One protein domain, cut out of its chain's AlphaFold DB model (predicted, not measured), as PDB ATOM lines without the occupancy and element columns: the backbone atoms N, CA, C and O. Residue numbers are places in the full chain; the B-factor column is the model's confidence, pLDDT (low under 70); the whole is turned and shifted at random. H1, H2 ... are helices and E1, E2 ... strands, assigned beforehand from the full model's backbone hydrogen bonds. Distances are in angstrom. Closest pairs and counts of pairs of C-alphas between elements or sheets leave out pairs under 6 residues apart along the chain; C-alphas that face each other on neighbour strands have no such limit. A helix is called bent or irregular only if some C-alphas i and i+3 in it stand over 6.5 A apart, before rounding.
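AT A GLANCE: This is residues 157 to 319 of the 395 residues of an uncharacterized protein of Paraprevotella xylaniphila YIT 11841 (UniProt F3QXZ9). With little regular structure, the printed part winds in stacked turns, with parallel sheet E5 E7 E8 E9 as one wall, antiparallel sheet E1 E2 E3 at one end and H2 at the other. It has 163 residues, 57 in named elements of mixed class: E1 to E7, H1, E8, H2, E9, H3. It is compact, radius of gyration of the C-alphas 15.0 A, spanning 43 by 37 by 34 A.

IN THESE COORDINATES: E1, residues 157-161, begins at C-alpha (-34.114, 27.834, -2.938); E2 is 165-170, E3 175-181, E4 209-211, E5 216-218, E6 234-236, E7 257-260, H1 277-280, E8 282-285, H2 287-295, E9 305-307 and H3 308-313, ending at (-31.689, -10.970, 6.897).

HOW THE PARTS SIT: In hairpin E1 and E2, N 158 and O 169 are within hydrogen-bond range, 2.8 A. E4 and E6 are parallel neighbours, N 210 to O 234 3.0 A; E5 and E7 likewise, N 216 to O 257 2.9 A. H2 and H3 lie on opposite faces of sheet E5 E7 E8 E9, which H1 only grazes. H2 is irregular, C-alphas 288 and 291 being 7.7 A apart, with 2 of 5 O i to N i+4 and 4 of 6 O i to N i+3 pairs within range.

THE WHOLE: The printed part has no cut. Links E3 to E4, E5 to E6, E6 to E7 and E7 to H1 are long. pLDDT is under 70 in 43 residues, among them 235-256.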
ATOM      1  N   LEU A 157     -33.170  28.950  -2.980       92.81
ATOM      2  CA  LEU A 157     -34.114  27.834  -2.938       92.81
ATOM      3  C   LEU A 157     -34.228  27.178  -4.306       92.81
ATOM      4  O   LEU A 157     -34.082  27.820  -5.348       92.81
ATOM      5  N   PHE A 158     -34.510  25.884  -4.286       89.19
ATOM      6  CA  PHE A 158     -34.709  25.052  -5.453       89.19
ATOM      7  C   PHE A 158     -35.960  24.195  -5.260       89.19
ATOM      8  O   PHE A 158     -36.192  23.640  -4.187       89.19
ATOM      9  N   TYR A 159     -36.774  24.088  -6.305       84.69
ATOM     10  CA  TYR A 159     -38.016  23.328  -6.281       84.69
ATOM     11  C   TYR A 159     -37.824  22.053  -7.085       84.69
ATOM     12  O   TYR A 159     -37.545  22.084  -8.286       84.69
ATOM     13  N   VAL A 160     -37.950  20.922  -6.398       80.62
ATOM     14  CA  VAL A 160     -37.844  19.589  -6.984       80.62
ATOM     15  C   VAL A 160     -39.244  19.013  -7.066       80.62
ATOM     16  O   VAL A 160     -39.952  18.925  -6.067       80.62
ATOM     17  N   GLN A 161     -39.638  18.561  -8.248       76.69
ATOM     18  CA  GLN A 161     -40.888  17.842  -8.437       76.69
ATOM     19  C   GLN A 161     -40.625  16.542  -9.185       76.69
ATOM     20  O   GLN A 161     -39.852  16.507 -10.140       76.69
ATOM     21  N   ASN A 162     -41.315  15.489  -8.766       70.25
ATOM     22  CA  ASN A 162     -41.452  14.257  -9.529       70.25
ATOM     23  C   ASN A 162     -42.941  13.889  -9.651       70.25
ATOM     24  O   ASN A 162     -43.820  14.713  -9.385       70.25
ATOM     25  N   GLU A 163     -43.216  12.669 -10.101       68.19
ATOM     26  CA  GLU A 163     -44.576  12.176 -10.343       68.19
ATOM     27  C   GLU A 163     -45.435  12.105  -9.068       68.19
ATOM     28  O   GLU A 163     -46.651  12.246  -9.155       68.19
ATOM     29  N   THR A 164     -44.832  11.915  -7.888       70.62
ATOM     30  CA  THR A 164     -45.562  11.617  -6.640       70.62
ATOM     31  C   THR A 164     -45.375  12.656  -5.541       70.62
ATOM     32  O   THR A 164     -46.197  12.737  -4.633       70.62
ATOM     33  N   THR A 165     -44.321  13.465  -5.602       76.81
ATOM     34  CA  THR A 165     -43.910  14.360  -4.513       76.81
ATOM     35  C   THR A 165     -43.404  15.694  -5.042       76.81
ATOM     36  O   THR A 165     -43.031  15.852  -6.212       76.81
ATOM     37  N   SER A 166     -43.392  16.700  -4.176       83.12
ATOM     38  CA  SER A 166     -42.694  17.959  -4.422       83.12
ATOM     39  C   SER A 166     -41.988  18.449  -3.177       83.12
ATOM     40  O   SER A 166     -42.472  18.268  -2.063       83.12
ATOM     41  N   LEU A 167     -40.823  19.045  -3.396       89.06
ATOM     42  CA  LEU A 167     -39.899  19.491  -2.372       89.06
ATOM     43  C   LEU A 167     -39.461  20.923  -2.667       89.06
ATOM     44  O   LEU A 167     -39.198  21.265  -3.822       89.06
ATOM     45  N   ILE A 168     -39.294  21.718  -1.617       92.44
ATOM     46  CA  ILE A 168     -38.457  22.920  -1.658       92.44
ATOM     47  C   ILE A 168     -37.225  22.629  -0.814       92.44
ATOM     48  O   ILE A 168     -37.338  22.238   0.349       92.44
ATOM     49  N   CYS A 169     -36.053  22.795  -1.411       93.44
ATOM     50  CA  CYS A 169     -34.764  22.580  -0.772       93.44
ATOM     51  C   CYS A 169     -33.822  23.764  -1.008       93.44
ATOM     52  O   CYS A 169     -34.111  24.653  -1.809       93.44
ATOM     53  N   SER A 170     -32.696  23.786  -0.299       93.69
ATOM     54  CA  SER A 170     -31.587  24.696  -0.587       93.69
ATOM     55  C   SER A 170     -31.002  24.422  -1.978       93.69
ATOM     56  O   SER A 170     -31.134  23.319  -2.516       93.69
ATOM     57  N   LYS A 171     -30.328  25.405  -2.586       88.81
ATOM     58  CA  LYS A 171     -29.702  25.233  -3.914       88.81
ATOM     59  C   LYS A 171     -28.686  24.094  -3.996       88.81
ATOM     60  O   LYS A 171     -28.611  23.424  -5.026       88.81
ATOM     61  N   ASP A 172     -27.924  23.875  -2.931       89.00
ATOM     62  CA  ASP A 172     -26.996  22.743  -2.800       89.00
ATOM     63  C   ASP A 172     -27.706  21.404  -2.528       89.00
ATOM     64  O   ASP A 172     -27.083  20.349  -2.608       89.00
ATOM     65  N   LYS A 173     -29.024  21.442  -2.280       88.19
ATOM     66  CA  LYS A 173     -29.903  20.312  -1.952       88.19
ATOM     67  C   LYS A 173     -29.553  19.614  -0.635       88.19
ATOM     68  O   LYS A 173     -30.053  18.521  -0.385       88.19
ATOM     69  N   GLU A 174     -28.747  20.241   0.222       93.44
ATOM     70  CA  GLU A 174     -28.379  19.686   1.527       93.44
ATOM     71  C   GLU A 174     -29.479  19.883   2.582       93.44
ATOM     72  O   GLU A 174     -29.514  19.146   3.568       93.44
ATOM     73  N   THR A 175     -30.404  20.830   2.381       95.12
ATOM     74  CA  THR A 175     -31.518  21.103   3.300       95.12
ATOM     75  C   THR A 175     -32.867  20.977   2.605       95.12
ATOM     76  O   THR A 175     -33.107  21.642   1.602       95.12
ATOM     77  N   VAL A 176     -33.781  20.178   3.158       95.25
ATOM     78  CA  VAL A 176     -35.189  20.108   2.725       95.25
ATOM     79  C   VAL A 176     -36.039  20.987   3.634       95.25
ATOM     80  O   VAL A 176     -36.107  20.731   4.830       95.25
ATOM     81  N   PHE A 177     -36.714  21.993   3.085       95.56
ATOM     82  CA  PHE A 177     -37.540  22.934   3.851       95.56
ATOM     83  C   PHE A 177     -39.028  22.605   3.827       95.56
ATOM     84  O   PHE A 177     -39.746  22.916   4.770       95.56
ATOM     85  N   TYR A 178     -39.495  21.980   2.750       93.12
ATOM     86  CA  TYR A 178     -40.905  21.683   2.549       93.12
ATOM     87  C   TYR A 178     -41.061  20.439   1.700       93.12
ATOM     88  O   TYR A 178     -40.350  20.269   0.709       93.12
ATOM     89  N   PHE A 179     -42.028  19.614   2.070       89.88
ATOM     90  CA  PHE A 179     -42.478  18.456   1.327       89.88
ATOM     91  C   PHE A 179     -43.997  18.497   1.177       89.88
ATOM     92  O   PHE A 179     -44.702  18.906   2.101       89.88
ATOM     93  N   THR A 180     -44.475  18.034   0.023       84.12
ATOM     94  CA  THR A 180     -45.883  17.721  -0.211       84.12
ATOM     95  C   THR A 180     -46.037  16.481  -1.087       84.12
ATOM     96  O   THR A 180     -45.304  16.292  -2.070       84.12
ATOM     97  N   TYR A 181     -47.010  15.643  -0.742       77.44
ATOM     98  CA  TYR A 181     -47.437  14.506  -1.550       77.44
ATOM     99  C   TYR A 181     -48.467  14.919  -2.616       77.44
ATOM    100  O   TYR A 181     -49.427  15.624  -2.321       77.44
ATOM    101  N   LYS A 182     -48.283  14.495  -3.876       68.56
ATOM    102  CA  LYS A 182     -49.112  14.933  -5.020       68.56
ATOM    103  C   LYS A 182     -50.202  13.966  -5.455       68.56
ATOM    104  O   LYS A 182     -51.165  14.409  -6.076       68.56
ATOM    105  N   ALA A 183     -50.043  12.670  -5.207       57.09
ATOM    106  CA  ALA A 183     -50.936  11.665  -5.772       57.09
ATOM    107  C   ALA A 183     -51.319  10.608  -4.729       57.09
ATOM    108  O   ALA A 183     -50.461   9.812  -4.350       57.09
ATOM    109  N   PRO A 184     -52.597  10.532  -4.317       50.81
ATOM    110  CA  PRO A 184     -53.053   9.546  -3.342       50.81
ATOM    111  C   PRO A 184     -53.238   8.124  -3.909       50.81
ATOM    112  O   PRO A 184     -53.565   7.183  -3.191       50.81
ATOM    113  N   MET A 185     -53.023   7.913  -5.211       49.09
ATOM    114  CA  MET A 185     -53.377   6.655  -5.869       49.09
ATOM    115  C   MET A 185     -52.149   6.004  -6.522       49.09
ATOM    116  O   MET A 185     -51.610   6.507  -7.500       49.09
ATOM    117  N   PHE A 186     -51.741   4.850  -5.980       49.56
ATOM    118  CA  PHE A 186     -50.829   3.853  -6.584       49.56
ATOM    119  C   PHE A 186     -49.311   4.039  -6.493       49.56
ATOM    120  O   PHE A 186     -48.571   3.291  -7.133       49.56
ATOM    121  N   ALA A 187     -48.796   4.935  -5.656       50.53
ATOM    122  CA  ALA A 187     -47.366   4.914  -5.365       50.53
ATOM    123  C   ALA A 187     -47.032   3.761  -4.397       50.53
ATOM    124  O   ALA A 187     -46.930   3.950  -3.189       50.53
ATOM    125  N   ASP A 188     -46.872   2.552  -4.931       52.19
ATOM    126  CA  ASP A 188     -46.215   1.425  -4.255       52.19
ATOM    127  C   ASP A 188     -44.697   1.667  -4.254       52.19
ATOM    128  O   ASP A 188     -43.926   0.926  -4.859       52.19
ATOM    129  N   LYS A 189     -44.266   2.804  -3.706       63.25
ATOM    130  CA  LYS A 189     -42.862   3.209  -3.661       63.25
ATOM    131  C   LYS A 189     -42.569   3.855  -2.323       63.25
ATOM    132  O   LYS A 189     -43.334   4.683  -1.836       63.25
ATOM    133  N   GLU A 190     -41.432   3.481  -1.763       67.44
ATOM    134  CA  GLU A 190     -40.906   4.074  -0.541       67.44
ATOM    135  C   GLU A 190     -40.735   5.587  -0.670       67.44
ATOM    136  O   GLU A 190     -40.367   6.103  -1.730       67.44
ATOM    137  N   LEU A 191     -40.970   6.293   0.435       78.38
ATOM    138  CA  LEU A 191     -40.630   7.700   0.543       78.38
ATOM    139  C   LEU A 191     -39.135   7.808   0.837       78.38
ATOM    140  O   LEU A 191     -38.694   7.725   1.983       78.38
ATOM    141  N   VAL A 192     -38.349   7.986  -0.218       79.56
ATOM    142  CA  VAL A 192     -36.901   8.166  -0.113       79.56
ATOM    143  C   VAL A 192     -36.590   9.655  -0.066       79.56
ATOM    144  O   VAL A 192     -36.868  10.388  -1.019       79.56
ATOM    145  N   ILE A 193     -36.006  10.109   1.041       81.69
ATOM    146  CA  ILE A 193     -35.464  11.465   1.129       81.69
ATOM    147  C   ILE A 193     -34.156  11.504   0.317       81.69
ATOM    148  O   ILE A 193     -33.345  10.590   0.468       81.69
ATOM    149  N   PRO A 194     -33.932  12.517  -0.547       81.00
ATOM    150  CA  PRO A 194     -32.805  12.521  -1.478       81.00
ATOM    151  C   PRO A 194     -31.433  12.327  -0.818       81.00
ATOM    152  O   PRO A 194     -31.124  12.957   0.200       81.00
ATOM    153  N   ASP A 195     -30.585  11.514  -1.453       80.56
ATOM    154  CA  ASP A 195     -29.183  11.349  -1.067       80.56
ATOM    155  C   ASP A 195     -28.446  12.696  -1.069       80.56
ATOM    156  O   ASP A 195     -28.633  13.526  -1.960       80.56
ATOM    157  N   GLY A 196     -27.594  12.907  -0.063       84.50
ATOM    158  CA  GLY A 196     -26.886  14.172   0.148       84.50
ATOM    159  C   GLY A 196     -27.633  15.167   1.039       84.50
ATOM    160  O   GLY A 196     -27.011  16.117   1.509       84.50
ATOM    161  N   THR A 197     -28.913  14.932   1.359       89.88
ATOM    162  CA  THR A 197     -29.611  15.741   2.373       89.88
ATOM    163  C   THR A 197     -28.914  15.572   3.726       89.88
ATOM    164  O   THR A 197     -28.748  14.448   4.209       89.88
ATOM    165  N   LYS A 198     -28.522  16.687   4.342       95.50
ATOM    166  CA  LYS A 198     -27.940  16.772   5.688       95.50
ATOM    167  C   LYS A 198     -28.937  17.289   6.715       95.50
ATOM    168  O   LYS A 198     -28.857  16.925   7.886       95.50
ATOM    169  N   ILE A 199     -29.888  18.117   6.291       97.25
ATOM    170  CA  ILE A 199     -30.843  18.769   7.184       97.25
ATOM    171  C   ILE A 199     -32.259  18.558   6.658       97.25
ATOM    172  O   ILE A 199     -32.599  18.939   5.539       97.25
ATOM    173  N   ILE A 200     -33.119  17.989   7.496       97.00
ATOM    174  CA  ILE A 200     -34.567  18.101   7.316       97.00
ATOM    175  C   ILE A 200     -34.999  19.314   8.128       97.00
ATOM    176  O   ILE A 200     -34.907  19.300   9.350       97.00
ATOM    177  N   GLY A 201     -35.408  20.380   7.451       97.19
ATOM    178  CA  GLY A 201     -35.769  21.655   8.054       97.19
ATOM    179  C   GLY A 201     -36.971  21.559   8.991       97.19
ATOM    180  O   GLY A 201     -37.751  20.601   8.970       97.19
ATOM    181  N   SER A 202     -37.123  22.578   9.834       95.88
ATOM    182  CA  SER A 202     -38.270  22.681  10.733       95.88
ATOM    183  C   SER A 202     -39.580  22.669   9.942       95.88
ATOM    184  O   SER A 202     -39.693  23.310   8.902       95.88
ATOM    185  N   SER A 203     -40.562  21.920  10.435       93.88
ATOM    186  CA  SER A 203     -41.875  21.718   9.807       93.88
ATOM    187  C   SER A 203     -41.888  21.143   8.378       93.88
ATOM    188  O   SER A 203     -42.956  21.109   7.768       93.88
ATOM    189  N   ALA A 204     -40.769  20.629   7.849       94.44
ATOM    190  CA  ALA A 204     -40.675  20.212   6.444       94.44
ATOM    191  C   ALA A 204     -41.748  19.199   6.004       94.44
ATOM    192  O   ALA A 204     -42.338  19.355   4.933       94.44
ATOM    193  N   TYR A 205     -42.050  18.206   6.847       90.88
ATOM    194  CA  TYR A 205     -43.098  17.200   6.625       90.88
ATOM    195  C   TYR A 205     -44.305  17.405   7.554       90.88
ATOM    196  O   TYR A 205     -45.138  16.512   7.694       90.88
ATOM    197  N   ARG A 206     -44.428  18.565   8.214       89.44
ATOM    198  CA  ARG A 206     -45.526  18.812   9.155       89.44
ATOM    199  C   ARG A 206     -46.863  18.804   8.418       89.44
ATOM    200  O   ARG A 206     -46.977  19.398   7.342       89.44
ATOM    201  N   GLY A 207     -47.867  18.161   9.014       83.69
ATOM    202  CA  GLY A 207     -49.220  18.107   8.451       83.69
ATOM    203  C   GLY A 207     -49.371  17.180   7.242       83.69
ATOM    204  O   GLY A 207     -50.379  17.268   6.552       83.69
ATOM    205  N   GLU A 208     -48.369  16.354   6.927       84.94
ATOM    206  CA  GLU A 208     -48.400  15.519   5.727       84.94
ATOM    207  C   GLU A 208     -49.203  14.233   5.906       84.94
ATOM    208  O   GLU A 208     -49.164  13.577   6.951       84.94
ATOM    209  N   HIS A 209     -49.861  13.861   4.811       78.88
ATOM    210  CA  HIS A 209     -50.559  12.602   4.629       78.88
ATOM    211  C   HIS A 209     -49.581  11.563   4.092       78.88
ATOM    212  O   HIS A 209     -49.253  11.540   2.904       78.88
ATOM    213  N   LEU A 210     -49.052  10.736   4.990       77.94
ATOM    214  CA  LEU A 210     -48.059   9.734   4.631       77.94
ATOM    215  C   LEU A 210     -48.730   8.367   4.545       77.94
ATOM    216  O   LEU A 210     -49.275   7.871   5.531       77.94
ATOM    217  N   TYR A 211     -48.640   7.738   3.371       74.12
ATOM    218  CA  TYR A 211     -49.002   6.334   3.187       74.12
ATOM    219  C   TYR A 211     -48.032   5.467   3.962       74.12
ATOM    220  O   TYR A 211     -46.963   5.114   3.457       74.12
ATOM    221  N   LEU A 212     -48.388   5.147   5.203       66.00
ATOM    222  CA  LEU A 212     -47.440   4.503   6.092       66.00
ATOM    223  C   LEU A 212     -47.093   3.099   5.640       66.00
ATOM    224  O   LEU A 212     -46.077   2.610   6.086       66.00
ATOM    225  N   GLU A 213     -47.836   2.464   4.734       65.31
ATOM    226  CA  GLU A 213     -47.425   1.200   4.109       65.31
ATOM    227  C   GLU A 213     -46.062   1.261   3.417       65.31
ATOM    228  O   GLU A 213     -45.429   0.227   3.219       65.31
ATOM    229  N   ASN A 214     -45.608   2.448   3.034       71.88
ATOM    230  CA  ASN A 214     -44.313   2.656   2.423       71.88
ATOM    231  C   ASN A 214     -43.285   3.020   3.497       71.88
ATOM    232  O   ASN A 214     -43.550   3.834   4.380       71.88
ATOM    233  N   ASN A 215     -42.085   2.443   3.409       73.94
ATOM    234  CA  ASN A 215     -41.008   2.862   4.299       73.94
ATOM    235  C   ASN A 215     -40.571   4.287   3.979       73.94
ATOM    236  O   ASN A 215     -40.647   4.740   2.833       73.94
ATOM    237  N   ILE A 216     -40.069   4.959   5.006       84.31
ATOM    238  CA  ILE A 216     -39.456   6.275   4.893       84.31
ATOM    239  C   ILE A 216     -37.964   6.088   5.086       84.31
ATOM    240  O   ILE A 216     -37.510   5.714   6.170       84.31
ATOM    241  N   VAL A 217     -37.207   6.324   4.023       84.94
ATOM    242  CA  VAL A 217     -35.763   6.109   4.002       84.94
ATOM    243  C   VAL A 217     -35.067   7.450   4.175       84.94
ATOM    244  O   VAL A 217     -35.166   8.337   3.325       84.94
ATOM    245  N   LEU A 218     -34.371   7.587   5.301       87.44
ATOM    246  CA  LEU A 218     -33.534   8.738   5.609       87.44
ATOM    247  C   LEU A 218     -32.127   8.521   5.030       87.44
ATOM    248  O   LEU A 218     -31.590   7.412   5.139       87.44
ATOM    249  N   PRO A 219     -31.491   9.555   4.455       84.75
ATOM    250  CA  PRO A 219     -30.197   9.401   3.813       84.75
ATOM    251  C   PRO A 219     -29.093   9.243   4.856       84.75
ATOM    252  O   PRO A 219     -29.164   9.772   5.965       84.75
ATOM    253  N   LYS A 220     -28.015   8.556   4.474       83.00
ATOM    254  CA  LYS A 220     -26.833   8.367   5.338       83.00
ATOM    255  C   LYS A 220     -26.167   9.668   5.766       83.00
ATOM    256  O   LYS A 220     -25.541   9.699   6.816       83.00
ATOM    257  N   SER A 221     -26.261  10.693   4.923       88.38
ATOM    258  CA  SER A 221     -25.699  12.023   5.151       88.38
ATOM    259  C   SER A 221     -26.496  12.860   6.150       88.38
ATOM    260  O   SER A 221     -26.096  13.986   6.409       88.38
ATOM    261  N   LEU A 222     -27.631  12.366   6.658       94.31
ATOM    262  CA  LEU A 222     -28.503  13.146   7.526       94.31
ATOM    263  C   LEU A 222     -27.807  13.473   8.855       94.31
ATOM    264  O   LEU A 222     -27.523  12.581   9.650       94.31
ATOM    265  N   ASP A 223     -27.621  14.764   9.113       95.12
ATOM    266  CA  ASP A 223     -26.999  15.296  10.323       95.12
ATOM    267  C   ASP A 223     -28.044  15.785  11.330       95.12
ATOM    268  O   ASP A 223     -27.859  15.642  12.541       95.12
ATOM    269  N   SER A 224     -29.161  16.354  10.855       96.56
ATOM    270  CA  SER A 224     -30.189  16.900  11.745       96.56
ATOM    271  C   SER A 224     -31.615  16.892  11.195       96.56
ATOM    272  O   SER A 224     -31.864  16.916   9.989       96.56
ATOM    273  N   VAL A 225     -32.559  16.878  12.134       96.81
ATOM    274  CA  VAL A 225     -33.999  16.992  11.920       96.81
ATOM    275  C   VAL A 225     -34.518  18.157  12.761       96.81
ATOM    276  O   VAL A 225     -34.408  18.164  13.990       96.81
ATOM    277  N   GLY A 226     -35.070  19.152  12.075       96.94
ATOM    278  CA  GLY A 226     -35.575  20.395  12.634       96.94
ATOM    279  C   GLY A 226     -36.844  20.218  13.460       96.94
ATOM    280  O   GLY A 226     -37.487  19.163  13.484       96.94
ATOM    281  N   SER A 227     -37.212  21.284  14.167       95.25
ATOM    282  CA  SER A 227     -38.350  21.264  15.081       95.25
ATOM    283  C   SER A 227     -39.639  20.993  14.310       95.25
ATOM    284  O   SER A 227     -39.870  21.579  13.255       95.25
ATOM    285  N   TYR A 228     -40.491  20.118  14.841       93.44
ATOM    286  CA  TYR A 228     -41.793  19.771  14.260       93.44
ATOM    287  C   TYR A 228     -41.746  19.148  12.853       93.44
ATOM    288  O   TYR A 228     -42.801  18.966  12.248       93.44
ATOM    289  N   ALA A 229     -40.563  18.784  12.335       94.00
ATOM    290  CA  ALA A 229     -40.399  18.292  10.966       94.00
ATOM    291  C   ALA A 229     -41.332  17.121  10.632       94.00
ATOM    292  O   ALA A 229     -41.881  17.099   9.541       94.00
ATOM    293  N   PHE A 230     -41.560  16.206  11.580       90.88
ATOM    294  CA  PHE A 230     -42.447  15.043  11.445       90.88
ATOM    295  C   PHE A 230     -43.620  15.068  12.441       90.88
ATOM    296  O   PHE A 230     -43.997  14.034  12.998       90.88
ATOM    297  N   SER A 231     -44.149  16.256  12.739       88.38
ATOM    298  CA  SER A 231     -45.314  16.431  13.615       88.38
ATOM    299  C   SER A 231     -46.608  16.593  12.819       88.38
ATOM    300  O   SER A 231     -46.601  17.066  11.688       88.38
ATOM    301  N   ASN A 232     -47.736  16.253  13.440       83.31
ATOM    302  CA  ASN A 232     -49.061  16.240  12.817       83.31
ATOM    303  C   ASN A 232     -49.091  15.399  11.536       83.31
ATOM    304  O   ASN A 232     -49.604  15.840  10.517       83.31
ATOM    305  N   ILE A 233     -48.482  14.214  11.578       83.81
ATOM    306  CA  ILE A 233     -48.542  13.271  10.461       83.81
ATOM    307  C   ILE A 233     -49.901  12.576  10.468       83.81
ATOM    308  O   ILE A 233     -50.344  12.081  11.511       83.81
ATOM    309  N   PHE A 234     -50.531  12.522   9.298       75.75
ATOM    310  CA  PHE A 234     -51.777  11.807   9.064       75.75
ATOM    311  C   PHE A 234     -51.453  10.483   8.363       75.75
ATOM    312  O   PHE A 234     -51.032  10.487   7.204       75.75
ATOM    313  N   PRO A 235     -51.552   9.344   9.066       69.06
ATOM    314  CA  PRO A 235     -51.254   8.056   8.469       69.06
ATOM    315  C   PRO A 235     -52.387   7.621   7.538       69.06
ATOM    316  O   PRO A 235     -53.513   7.417   7.985       69.06
ATOM    317  N   GLU A 236     -52.079   7.413   6.261       68.50
ATOM    318  CA  GLU A 236     -53.012   6.799   5.317       68.50
ATOM    319  C   GLU A 236     -52.700   5.305   5.148       68.50
ATOM    320  O   GLU A 236     -51.553   4.912   4.918       68.50
ATOM    321  N   ILE A 237     -53.727   4.462   5.283       60.78
ATOM    322  CA  ILE A 237     -53.650   3.002   5.125       60.78
ATOM    323  C   ILE A 237     -54.593   2.620   3.979       60.78
ATOM    324  O   ILE A 237     -55.783   2.932   4.030       60.78
ATOM    325  N   LYS A 238     -54.079   1.957   2.939       55.09
ATOM    326  CA  LYS A 238     -54.890   1.387   1.860       55.09
ATOM    327  C   LYS A 238     -55.525   0.083   2.346       55.09
ATOM    328  O   LYS A 238     -54.984  -0.671   3.149       55.09
ATOM    329  N   THR A 239     -56.693  -0.230   1.805       45.12
ATOM    330  CA  THR A 239     -57.366  -1.516   2.033       45.12
ATOM    331  C   THR A 239     -56.844  -2.645   1.125       45.12
ATOM    332  O   THR A 239     -57.258  -3.787   1.298       45.12
ATOM    333  N   GLU A 240     -55.932  -2.361   0.181       46.00
ATOM    334  CA  GLU A 240     -55.342  -3.327  -0.768       46.00
ATOM    335  C   GLU A 240     -53.807  -3.411  -0.659       46.00
ATOM    336  O   GLU A 240     -53.128  -2.410  -0.450       46.00
ATOM    337  N   TYR A 241     -53.262  -4.625  -0.816       48.00
ATOM    338  CA  TYR A 241     -51.842  -4.962  -0.633       48.00
ATOM    339  C   TYR A 241     -50.912  -4.300  -1.675       48.00
ATOM    340  O   TYR A 241     -50.977  -4.629  -2.858       48.00
ATOM    341  N   ALA A 242     -49.967  -3.465  -1.225       47.72
ATOM    342  CA  ALA A 242     -48.854  -2.951  -2.038       47.72
ATOM    343  C   ALA A 242     -47.754  -4.015  -2.273       47.72
ATOM    344  O   ALA A 242     -47.306  -4.672  -1.329       47.72
ATOM    345  N   ILE A 243     -47.275  -4.153  -3.518       42.38
ATOM    346  CA  ILE A 243     -46.422  -5.279  -3.977       42.38
ATOM    347  C   ILE A 243     -44.964  -4.910  -4.333       42.38
ATOM    348  O   ILE A 243     -44.204  -5.790  -4.740       42.38
ATOM    349  N   ASN A 244     -44.521  -3.658  -4.146       45.91
ATOM    350  CA  ASN A 244     -43.165  -3.221  -4.525       45.91
ATOM    351  C   ASN A 244     -42.489  -2.347  -3.441       45.91
ATOM    352  O   ASN A 244     -42.739  -1.152  -3.356       45.91
ATOM    353  N   LYS A 245     -41.646  -2.931  -2.575       45.53
ATOM    354  CA  LYS A 245     -40.959  -2.220  -1.468       45.53
ATOM    355  C   LYS A 245     -39.473  -2.599  -1.421       45.53
ATOM    356  O   LYS A 245     -39.144  -3.756  -1.679       45.53
ATOM    357  N   MET A 246     -38.580  -1.653  -1.100       43.41
ATOM    358  CA  MET A 246     -37.134  -1.920  -0.947       43.41
ATOM    359  C   MET A 246     -36.852  -2.662   0.367       43.41
ATOM    360  O   MET A 246     -35.950  -3.496   0.422       43.41
ATOM    361  N   TYR A 247     -37.661  -2.404   1.397       37.62
ATOM    362  CA  TYR A 247     -37.651  -3.094   2.682       37.62
ATOM    363  C   TYR A 247     -39.055  -3.622   3.046       37.62
ATOM    364  O   TYR A 247     -40.068  -3.022   2.678       37.62
ATOM    365  N   PRO A 248     -39.168  -4.748   3.775       45.31
ATOM    366  CA  PRO A 248     -40.465  -5.263   4.213       45.31
ATOM    367  C   PRO A 248     -41.089  -4.387   5.314       45.31
ATOM    368  O   PRO A 248     -40.377  -3.718   6.061       45.31
ATOM    369  N   ASN A 249     -42.422  -4.422   5.441       52.50
ATOM    370  CA  ASN A 249     -43.146  -3.721   6.508       52.50
ATOM    371  C   ASN A 249     -42.701  -4.220   7.889       52.50
ATOM    372  O   ASN A 249     -42.702  -5.424   8.148       52.50
ATOM    373  N   GLY A 250     -42.340  -3.295   8.779       47.97
ATOM    374  CA  GLY A 250     -41.837  -3.625  10.111       47.97
ATOM    375  C   GLY A 250     -42.875  -3.624  11.239       47.97
ATOM    376  O   GLY A 250     -42.532  -4.077  12.338       47.97
ATOM    377  N   CYS A 251     -44.097  -3.118  11.019       50.59
ATOM    378  CA  CYS A 251     -45.177  -3.037  12.017       50.59
ATOM    379  C   CYS A 251     -46.371  -3.958  11.693       50.59
ATOM    380  O   CYS A 251     -46.560  -4.396  10.558       50.59
ATOM    381  N   GLU A 252     -47.209  -4.224  12.704       49.72
ATOM    382  CA  GLU A 252     -48.528  -4.855  12.537       49.72
ATOM    383  C   GLU A 252     -49.446  -3.999  11.631       49.72
ATOM    384  O   GLU A 252     -49.249  -2.789  11.508       49.72
ATOM    385  N   TYR A 253     -50.452  -4.617  10.998       52.19
ATOM    386  CA  TYR A 253     -51.427  -3.963  10.098       52.19
ATOM    387  C   TYR A 253     -50.846  -3.306   8.832       52.19
ATOM    388  O   TYR A 253     -51.402  -2.337   8.327       52.19
ATOM    389  N   ASN A 254     -49.745  -3.836   8.288       55.03
ATOM    390  CA  ASN A 254     -49.091  -3.333   7.070       55.03
ATOM    391  C   ASN A 254     -48.526  -1.908   7.160       55.03
ATOM    392  O   ASN A 254     -48.143  -1.352   6.133       55.03
ATOM    393  N   ILE A 255     -48.376  -1.357   8.363       62.38
ATOM    394  CA  ILE A 255     -47.682  -0.090   8.580       62.38
ATOM    395  C   ILE A 255     -46.173  -0.324   8.348       62.38
ATOM    396  O   ILE A 255     -45.545  -1.237   8.890       62.38
ATOM    397  N   GLY A 256     -45.596   0.468   7.464       64.12
ATOM    398  CA  GLY A 256     -44.180   0.548   7.130       64.12
ATOM    399  C   GLY A 256     -43.360   1.190   8.245       64.12
ATOM    400  O   GLY A 256     -43.801   1.366   9.383       64.12
ATOM    401  N   SER A 257     -42.090   1.444   7.963       80.81
ATOM    402  CA  SER A 257     -41.102   1.801   8.980       80.81
ATOM    403  C   SER A 257     -40.223   2.965   8.548       80.81
ATOM    404  O   SER A 257     -40.081   3.255   7.363       80.81
ATOM    405  N   VAL A 258     -39.611   3.631   9.526       84.88
ATOM    406  CA  VAL A 258     -38.569   4.625   9.261       84.88
ATOM    407  C   VAL A 258     -37.222   3.922   9.291       84.88
ATOM    408  O   VAL A 258     -36.913   3.183  10.226       84.88
ATOM    409  N   ILE A 259     -36.417   4.143   8.260       87.06
ATOM    410  CA  ILE A 259     -35.110   3.520   8.086       87.06
ATOM    411  C   ILE A 259     -34.060   4.616   8.133       87.06
ATOM    412  O   ILE A 259     -34.100   5.563   7.350       87.06
ATOM    413  N   CYS A 260     -33.115   4.483   9.056       89.12
ATOM    414  CA  CYS A 260     -32.016   5.418   9.217       89.12
ATOM    415  C   CYS A 260     -30.706   4.635   9.217       89.12
ATOM    416  O   CYS A 260     -30.385   3.945  10.178       89.12
ATOM    417  N   GLU A 261     -29.936   4.733   8.132       86.62
ATOM    418  CA  GLU A 261     -28.657   4.017   8.012       86.62
ATOM    419  C   GLU A 261     -27.486   4.747   8.714       86.62
ATOM    420  O   GLU A 261     -26.340   4.301   8.624       86.62
ATOM    421  N   ALA A 262     -27.745   5.860   9.413       87.81
ATOM    422  CA  ALA A 262     -26.727   6.598  10.156       87.81
ATOM    423  C   ALA A 262     -26.288   5.837  11.426       87.81
ATOM    424  O   ALA A 262     -27.095   5.280  12.166       87.81
ATOM    425  N   LYS A 263     -24.974   5.807  11.690       89.38
ATOM    426  CA  LYS A 263     -24.382   5.120  12.863       89.38
ATOM    427  C   LYS A 263     -24.468   5.925  14.162       89.38
ATOM    428  O   LYS A 263     -24.316   5.406  15.271       89.38
ATOM    429  N   THR A 264     -24.631   7.232  14.024       92.31
ATOM    430  CA  THR A 264     -24.835   8.156  15.134       92.31
ATOM    431  C   THR A 264     -26.197   8.790  14.910       92.31
ATOM    432  O   THR A 264     -26.424   9.266  13.798       92.31
ATOM    433  N   PRO A 265     -27.095   8.793  15.912       95.50
ATOM    434  CA  PRO A 265     -28.396   9.426  15.775       95.50
ATOM    435  C   PRO A 265     -28.240  10.879  15.319       95.50
ATOM    436  O   PRO A 265     -27.560  11.640  16.015       95.50
ATOM    437  N   PRO A 266     -28.851  11.274  14.188       96.12
ATOM    438  CA  PRO A 266     -28.873  12.670  13.773       96.12
ATOM    439  C   PRO A 266     -29.473  13.544  14.878       96.12
ATOM    440  O   PRO A 266     -30.341  13.096  15.635       96.12
ATOM    441  N   ALA A 267     -29.040  14.796  14.994       96.62
ATOM    442  CA  ALA A 267     -29.592  15.698  15.997       96.62
ATOM    443  C   ALA A 267     -31.088  15.918  15.726       96.62
ATOM    444  O   ALA A 267     -31.464  16.404  14.664       96.62
ATOM    445  N   PHE A 268     -31.945  15.565  16.681       94.44
ATOM    446  CA  PHE A 268     -33.385  15.774  16.569       94.44
ATOM    447  C   PHE A 268     -33.786  16.918  17.495       94.44
ATOM    448  O   PHE A 268     -33.582  16.835  18.712       94.44
ATOM    449  N   ALA A 269     -34.338  17.984  16.921       94.25
ATOM    450  CA  ALA A 269     -34.810  19.142  17.665       94.25
ATOM    451  C   ALA A 269     -36.140  18.837  18.393       94.25
ATOM    452  O   ALA A 269     -36.378  17.722  18.871       94.25
ATOM    453  N   LYS A 270     -37.020  19.832  18.549       90.75
ATOM    454  CA  LYS A 270     -38.269  19.663  19.300       90.75
ATOM    455  C   LYS A 270     -39.270  18.801  18.523       90.75
ATOM    456  O   LYS A 270     -39.567  19.085  17.364       90.75
ATOM    457  N   ILE A 271     -39.842  17.793  19.182       85.12
ATOM    458  CA  ILE A 271     -41.051  17.118  18.692       85.12
ATOM    459  C   ILE A 271     -42.262  17.891  19.209       85.12
ATOM    460  O   ILE A 271     -42.280  18.286  20.374       85.12
ATOM    461  N   GLY A 272     -43.250  18.123  18.349       77.69
ATOM    462  CA  GLY A 272     -44.503  18.752  18.753       77.69
ATOM    463  C   GLY A 272     -45.415  17.868  19.598       77.69
ATOM    464  O   GLY A 272     -45.186  16.670  19.757       77.69
ATOM    465  N   ASP A 273     -46.480  18.489  20.097       70.31
ATOM    466  CA  ASP A 273     -47.459  17.859  20.992       70.31
ATOM    467  C   ASP A 273     -48.569  17.089  20.244       70.31
ATOM    468  O   ASP A 273     -49.437  16.490  20.871       70.31
ATOM    469  N   GLY A 274     -48.545  17.093  18.906       70.88
ATOM    470  CA  GLY A 274     -49.457  16.317  18.057       70.88
ATOM    471  C   GLY A 274     -48.857  15.001  17.554       70.88
ATOM    472  O   GLY A 274     -47.741  14.633  17.927       70.88
ATOM    473  N   ASN A 275     -49.590  14.322  16.663       77.62
ATOM    474  CA  ASN A 275     -49.210  13.025  16.089       77.62
ATOM    475  C   ASN A 275     -47.777  13.047  15.544       77.62
ATOM    476  O   ASN A 275     -47.473  13.792  14.608       77.62
ATOM    477  N   PHE A 276     -46.896  12.230  16.112       85.75
ATOM    478  CA  PHE A 276     -45.519  12.099  15.659       85.75
ATOM    479  C   PHE A 276     -45.351  10.815  14.852       85.75
ATOM    480  O   PHE A 276     -45.916   9.779  15.185       85.75
ATOM    481  N   ILE A 277     -44.525  10.848  13.807       85.25
ATOM    482  CA  ILE A 277     -44.299   9.675  12.951       85.25
ATOM    483  C   ILE A 277     -43.840   8.426  13.721       85.25
ATOM    484  O   ILE A 277     -44.232   7.304  13.396       85.25
ATOM    485  N   GLY A 278     -43.046   8.621  14.777       84.69
ATOM    486  CA  GLY A 278     -42.573   7.535  15.631       84.69
ATOM    487  C   GLY A 278     -43.666   6.880  16.471       84.69
ATOM    488  O   GLY A 278     -43.486   5.736  16.876       84.69
ATOM    489  N   ASP A 279     -44.814   7.536  16.672       82.56
ATOM    490  CA  ASP A 279     -45.949   6.942  17.385       82.56
ATOM    491  C   ASP A 279     -46.594   5.802  16.554       82.56
ATOM    492  O   ASP A 279     -47.236   4.906  17.106       82.56
ATOM    493  N   PHE A 280     -46.373   5.785  15.231       78.50
ATOM    494  CA  PHE A 280     -46.940   4.798  14.301       78.50
ATOM    495  C   PHE A 280     -45.909   3.790  13.770       78.50
ATOM    496  O   PHE A 280     -46.221   2.609  13.591       78.50
ATOM    497  N   CYS A 281     -44.682   4.245  13.514       82.81
ATOM    498  CA  CYS A 281     -43.649   3.463  12.838       82.81
ATOM    499  C   CYS A 281     -42.609   2.879  13.801       82.81
ATOM    500  O   CYS A 281     -42.224   3.496  14.794       82.81
ATOM    501  N   ASN A 282     -42.069   1.717  13.435       88.06
ATOM    502  CA  ASN A 282     -40.808   1.230  13.987       88.06
ATOM    503  C   ASN A 282     -39.635   1.955  13.312       88.06
ATOM    504  O   ASN A 282     -39.716   2.325  12.138       88.06
ATOM    505  N   LEU A 283     -38.540   2.120  14.049       91.44
ATOM    506  CA  LEU A 283     -37.277   2.649  13.548       91.44
ATOM    507  C   LEU A 283     -36.287   1.506  13.310       91.44
ATOM    508  O   LEU A 283     -36.041   0.707  14.212       91.44
ATOM    509  N   TYR A 284     -35.680   1.460  12.127       91.12
ATOM    510  CA  TYR A 284     -34.608   0.523  11.803       91.12
ATOM    511  C   TYR A 284     -33.283   1.250  11.622       91.12
ATOM    512  O   TYR A 284     -33.157   2.128  10.767       91.12
ATOM    513  N   VAL A 285     -32.298   0.856  12.426       92.38
ATOM    514  CA  VAL A 285     -30.952   1.450  12.490       92.38
ATOM    515  C   VAL A 285     -29.893   0.349  12.477       92.38
ATOM    516  O   VAL A 285     -30.235  -0.795  12.788       92.38
ATOM    517  N   PRO A 286     -28.622   0.640  12.139       91.31
ATOM    518  CA  PRO A 286     -27.552  -0.347  12.259       91.31
ATOM    519  C   PRO A 286     -27.546  -0.979  13.655       91.31
ATOM    520  O   PRO A 286     -27.671  -0.257  14.648       91.31
ATOM    521  N   GLU A 287     -27.400  -2.301  13.747       90.81
ATOM    522  CA  GLU A 287     -27.474  -3.053  15.011       90.81
ATOM    523  C   GLU A 287     -26.571  -2.461  16.104       90.81
ATOM    524  O   GLU A 287     -27.000  -2.262  17.241       90.81
ATOM    525  N   GLU A 288     -25.357  -2.055  15.729       92.19
ATOM    526  CA  GLU A 288     -24.375  -1.406  16.611       92.19
ATOM    527  C   GLU A 288     -24.831  -0.050  17.189       92.19
ATOM    528  O   GLU A 288     -24.222   0.471  18.123       92.19
ATOM    529  N   SER A 289     -25.884   0.551  16.629       95.69
ATOM    530  CA  SER A 289     -26.358   1.902  16.956       95.69
ATOM    531  C   SER A 289     -27.632   1.914  17.803       95.69
ATOM    532  O   SER A 289     -27.978   2.965  18.341       95.69
ATOM    533  N   ILE A 290     -28.310   0.774  17.980       95.00
ATOM    534  CA  ILE A 290     -29.628   0.678  18.639       95.00
ATOM    535  C   ILE A 290     -29.658   1.389  19.999       95.00
ATOM    536  O   ILE A 290     -30.540   2.210  20.248       95.00
ATOM    537  N   GLU A 291     -28.680   1.130  20.867       96.69
ATOM    538  CA  GLU A 291     -28.656   1.708  22.221       96.69
ATOM    539  C   GLU A 291     -28.446   3.233  22.214       96.69
ATOM    540  O   GLU A 291     -28.994   3.951  23.057       96.69
ATOM    541  N   LYS A 292     -27.734   3.769  21.211       97.19
ATOM    542  CA  LYS A 292     -27.621   5.224  21.017       97.19
ATOM    543  C   LYS A 292     -28.971   5.818  20.617       97.19
ATOM    544  O   LYS A 292     -29.380   6.835  21.165       97.19
ATOM    545  N   TYR A 293     -29.690   5.171  19.701       96.94
ATOM    546  CA  TYR A 293     -31.004   5.640  19.249       96.94
ATOM    547  C   TYR A 293     -32.081   5.550  20.343       96.94
ATOM    548  O   TYR A 293     -32.905   6.455  20.447       96.94
ATOM    549  N   LYS A 294     -32.036   4.534  21.219       96.25
ATOM    550  CA  LYS A 294     -32.944   4.405  22.380       96.25
ATOM    551  C   LYS A 294     -32.809   5.528  23.410       96.25
ATOM    552  O   LYS A 294     -33.738   5.768  24.176       96.25
ATOM    553  N   THR A 295     -31.664   6.207  23.454       95.88
ATOM    554  CA  THR A 295     -31.405   7.294  24.412       95.88
ATOM    555  C   THR A 295     -31.448   8.678  23.767       95.88
ATOM    556  O   THR A 295     -31.723   9.664  24.456       95.88
ATOM    557  N   ALA A 296     -31.239   8.761  22.451       96.00
ATOM    558  CA  ALA A 296     -31.217  10.015  21.715       96.00
ATOM    559  C   ALA A 296     -32.571  10.738  21.735       96.00
ATOM    560  O   ALA A 296     -33.642  10.135  21.600       96.00
ATOM    561  N   ASN A 297     -32.510  12.067  21.887       93.38
ATOM    562  CA  ASN A 297     -33.694  12.911  21.808       93.38
ATOM    563  C   ASN A 297     -34.398  12.706  20.464       93.38
ATOM    564  O   ASN A 297     -33.760  12.508  19.436       93.38
ATOM    565  N   GLY A 298     -35.723  12.731  20.499       90.50
ATOM    566  CA  GLY A 298     -36.571  12.475  19.349       90.50
ATOM    567  C   GLY A 298     -36.673  11.005  18.943       90.50
ATOM    568  O   GLY A 298     -37.759  10.434  18.961       90.50
ATOM    569  N   TRP A 299     -35.543  10.359  18.668       94.88
ATOM    570  CA  TRP A 299     -35.480   8.970  18.202       94.88
ATOM    571  C   TRP A 299     -36.016   7.945  19.201       94.88
ATOM    572  O   TRP A 299     -36.654   6.973  18.809       94.88
ATOM    573  N   LYS A 300     -35.840   8.184  20.501       93.44
ATOM    574  CA  LYS A 300     -36.392   7.314  21.547       93.44
ATOM    575  C   LYS A 300     -37.926   7.259  21.591       93.44
ATOM    576  O   LYS A 300     -38.468   6.440  22.322       93.44
ATOM    577  N   ARG A 301     -38.623   8.160  20.881       91.44
ATOM    578  CA  ARG A 301     -40.095   8.196  20.808       91.44
ATOM    579  C   ARG A 301     -40.679   7.266  19.744       91.44
ATOM    580  O   ARG A 301     -41.895   7.187  19.637       91.44
ATOM    581  N   PHE A 302     -39.848   6.588  18.955       91.00
ATOM    582  CA  PHE A 302     -40.339   5.560  18.045       91.00
ATOM    583  C   PHE A 302     -40.910   4.367  18.818       91.00
ATOM    584  O   PHE A 302     -40.379   3.993  19.863       91.00
ATOM    585  N   ARG A 303     -41.976   3.762  18.283       87.31
ATOM    586  CA  ARG A 303     -42.709   2.644  18.899       87.31
ATOM    587  C   ARG A 303     -41.802   1.481  19.291       87.31
ATOM    588  O   ARG A 303     -41.957   0.912  20.369       87.31
ATOM    589  N   ASP A 304     -40.875   1.137  18.406       88.38
ATOM    590  CA  ASP A 304     -39.797   0.189  18.661       88.38
ATOM    591  C   ASP A 304     -38.576   0.549  17.806       88.38
ATOM    592  O   ASP A 304     -38.705   1.130  16.723       88.38
ATOM    593  N   ILE A 305     -37.389   0.184  18.285       92.19
ATOM    594  CA  ILE A 305     -36.111   0.425  17.609       92.19
ATOM    595  C   ILE A 305     -35.446  -0.925  17.359       92.19
ATOM    596  O   ILE A 305     -35.016  -1.614  18.286       92.19
ATOM    597  N   LYS A 306     -35.361  -1.300  16.083       88.81
ATOM    598  CA  LYS A 306     -34.941  -2.622  15.616       88.81
ATOM    599  C   LYS A 306     -33.671  -2.529  14.770       88.81
ATOM    600  O   LYS A 306     -33.362  -1.503  14.171       88.81
ATOM    601  N   SER A 307     -32.941  -3.639  14.691       87.56
ATOM    602  CA  SER A 307     -31.766  -3.761  13.823       87.56
ATOM    603  C   SER A 307     -32.186  -3.784  12.355       87.56
ATOM    604  O   SER A 307     -32.976  -4.643  11.945       87.56
ATOM    605  N   LEU A 308     -31.606  -2.902  11.554       82.44
ATOM    606  CA  LEU A 308     -31.750  -2.853  10.101       82.44
ATOM    607  C   LEU A 308     -31.351  -4.176   9.430       82.44
ATOM    608  O   LEU A 308     -31.940  -4.594   8.434       82.44
ATOM    609  N   GLU A 309     -30.397  -4.887  10.015       81.88
ATOM    610  CA  GLU A 309     -29.901  -6.188   9.585       81.88
ATOM    611  C   GLU A 309     -30.995  -7.260   9.620       81.88
ATOM    612  O   GLU A 309     -30.948  -8.188   8.823       81.88
ATOM    613  N   ARG A 310     -32.041  -7.115  10.450       71.88
ATOM    614  CA  ARG A 310     -33.211  -8.012  10.416       71.88
ATOM    615  C   ARG A 310     -34.033  -7.832   9.147       71.88
ATOM    616  O   ARG A 310     -34.543  -8.820   8.632       71.88
ATOM    617  N   LEU A 311     -34.140  -6.612   8.614       66.69
ATOM    618  CA  LEU A 311     -34.803  -6.383   7.323       66.69
ATOM    619  C   LEU A 311     -33.982  -6.995   6.186       66.69
ATOM    620  O   LEU A 311     -34.541  -7.626   5.295       66.69
ATOM    621  N   LYS A 312     -32.651  -6.869   6.267       59.19
ATOM    622  CA  LYS A 312     -31.714  -7.442   5.290       59.19
ATOM    623  C   LYS A 312     -31.578  -8.966   5.420       59.19
ATOM    624  O   LYS A 312     -31.329  -9.625   4.428       59.19
ATOM    625  N   GLY A 313     -31.766  -9.532   6.610       42.50
ATOM    626  CA  GLY A 313     -31.689 -10.970   6.897       42.50
ATOM    627  C   GLY A 313     -33.010 -11.723   6.715       42.50
ATOM    628  O   GLY A 313     -33.007 -12.947   6.638       42.50
ATOM    629  N   SER A 314     -34.130 -11.002   6.591       40.81
ATOM    630  CA  SER A 314     -35.436 -11.560   6.202       40.81
ATOM    631  C   SER A 314     -35.570 -11.746   4.688       40.81
ATOM    632  O   SER A 314     -36.600 -12.222   4.211       40.81
ATOM    633  N   SER A 315     -34.537 -11.399   3.911       33.22
ATOM    634  CA  SER A 315     -34.470 -11.787   2.511       33.22
ATOM    635  C   SER A 315     -34.250 -13.297   2.428       33.22
ATOM    636  O   SER A 315     -33.120 -13.788   2.468       33.22
ATOM    637  N   VAL A 316     -35.336 -14.043   2.223       31.41
ATOM    638  CA  VAL A 316     -35.261 -15.183   1.306       31.41
ATOM    639  C   VAL A 316     -34.537 -14.665   0.065       31.41
ATOM    640  O   VAL A 316     -34.914 -13.633  -0.488       31.41
ATOM    641  N   SER A 317     -33.439 -15.328  -0.280       31.14
ATOM    642  CA  SER A 317     -32.504 -14.959  -1.339       31.14
ATOM    643  C   SER A 317     -33.200 -14.360  -2.565       31.14
ATOM    644  O   SER A 317     -33.782 -15.093  -3.367       31.14
ATOM    645  N   PHE A 318     -33.086 -13.046  -2.751       28.55
ATOM    646  CA  PHE A 318     -33.260 -12.438  -4.062       28.55
ATOM    647  C   PHE A 318     -31.900 -11.989  -4.561       28.55
ATOM    648  O   PHE A 318     -31.236 -11.132  -3.979       28.55
ATOM    649  N   SER A 319     -31.478 -12.664  -5.624       28.52
ATOM    650  CA  SER A 319     -30.277 -12.375  -6.376       28.52
ATOM    651  C   SER A 319     -30.248 -10.916  -6.832       28.52
ATOM    652  O   SER A 319     -31.267 -10.307  -7.156       28.52
TER     653      SER A 319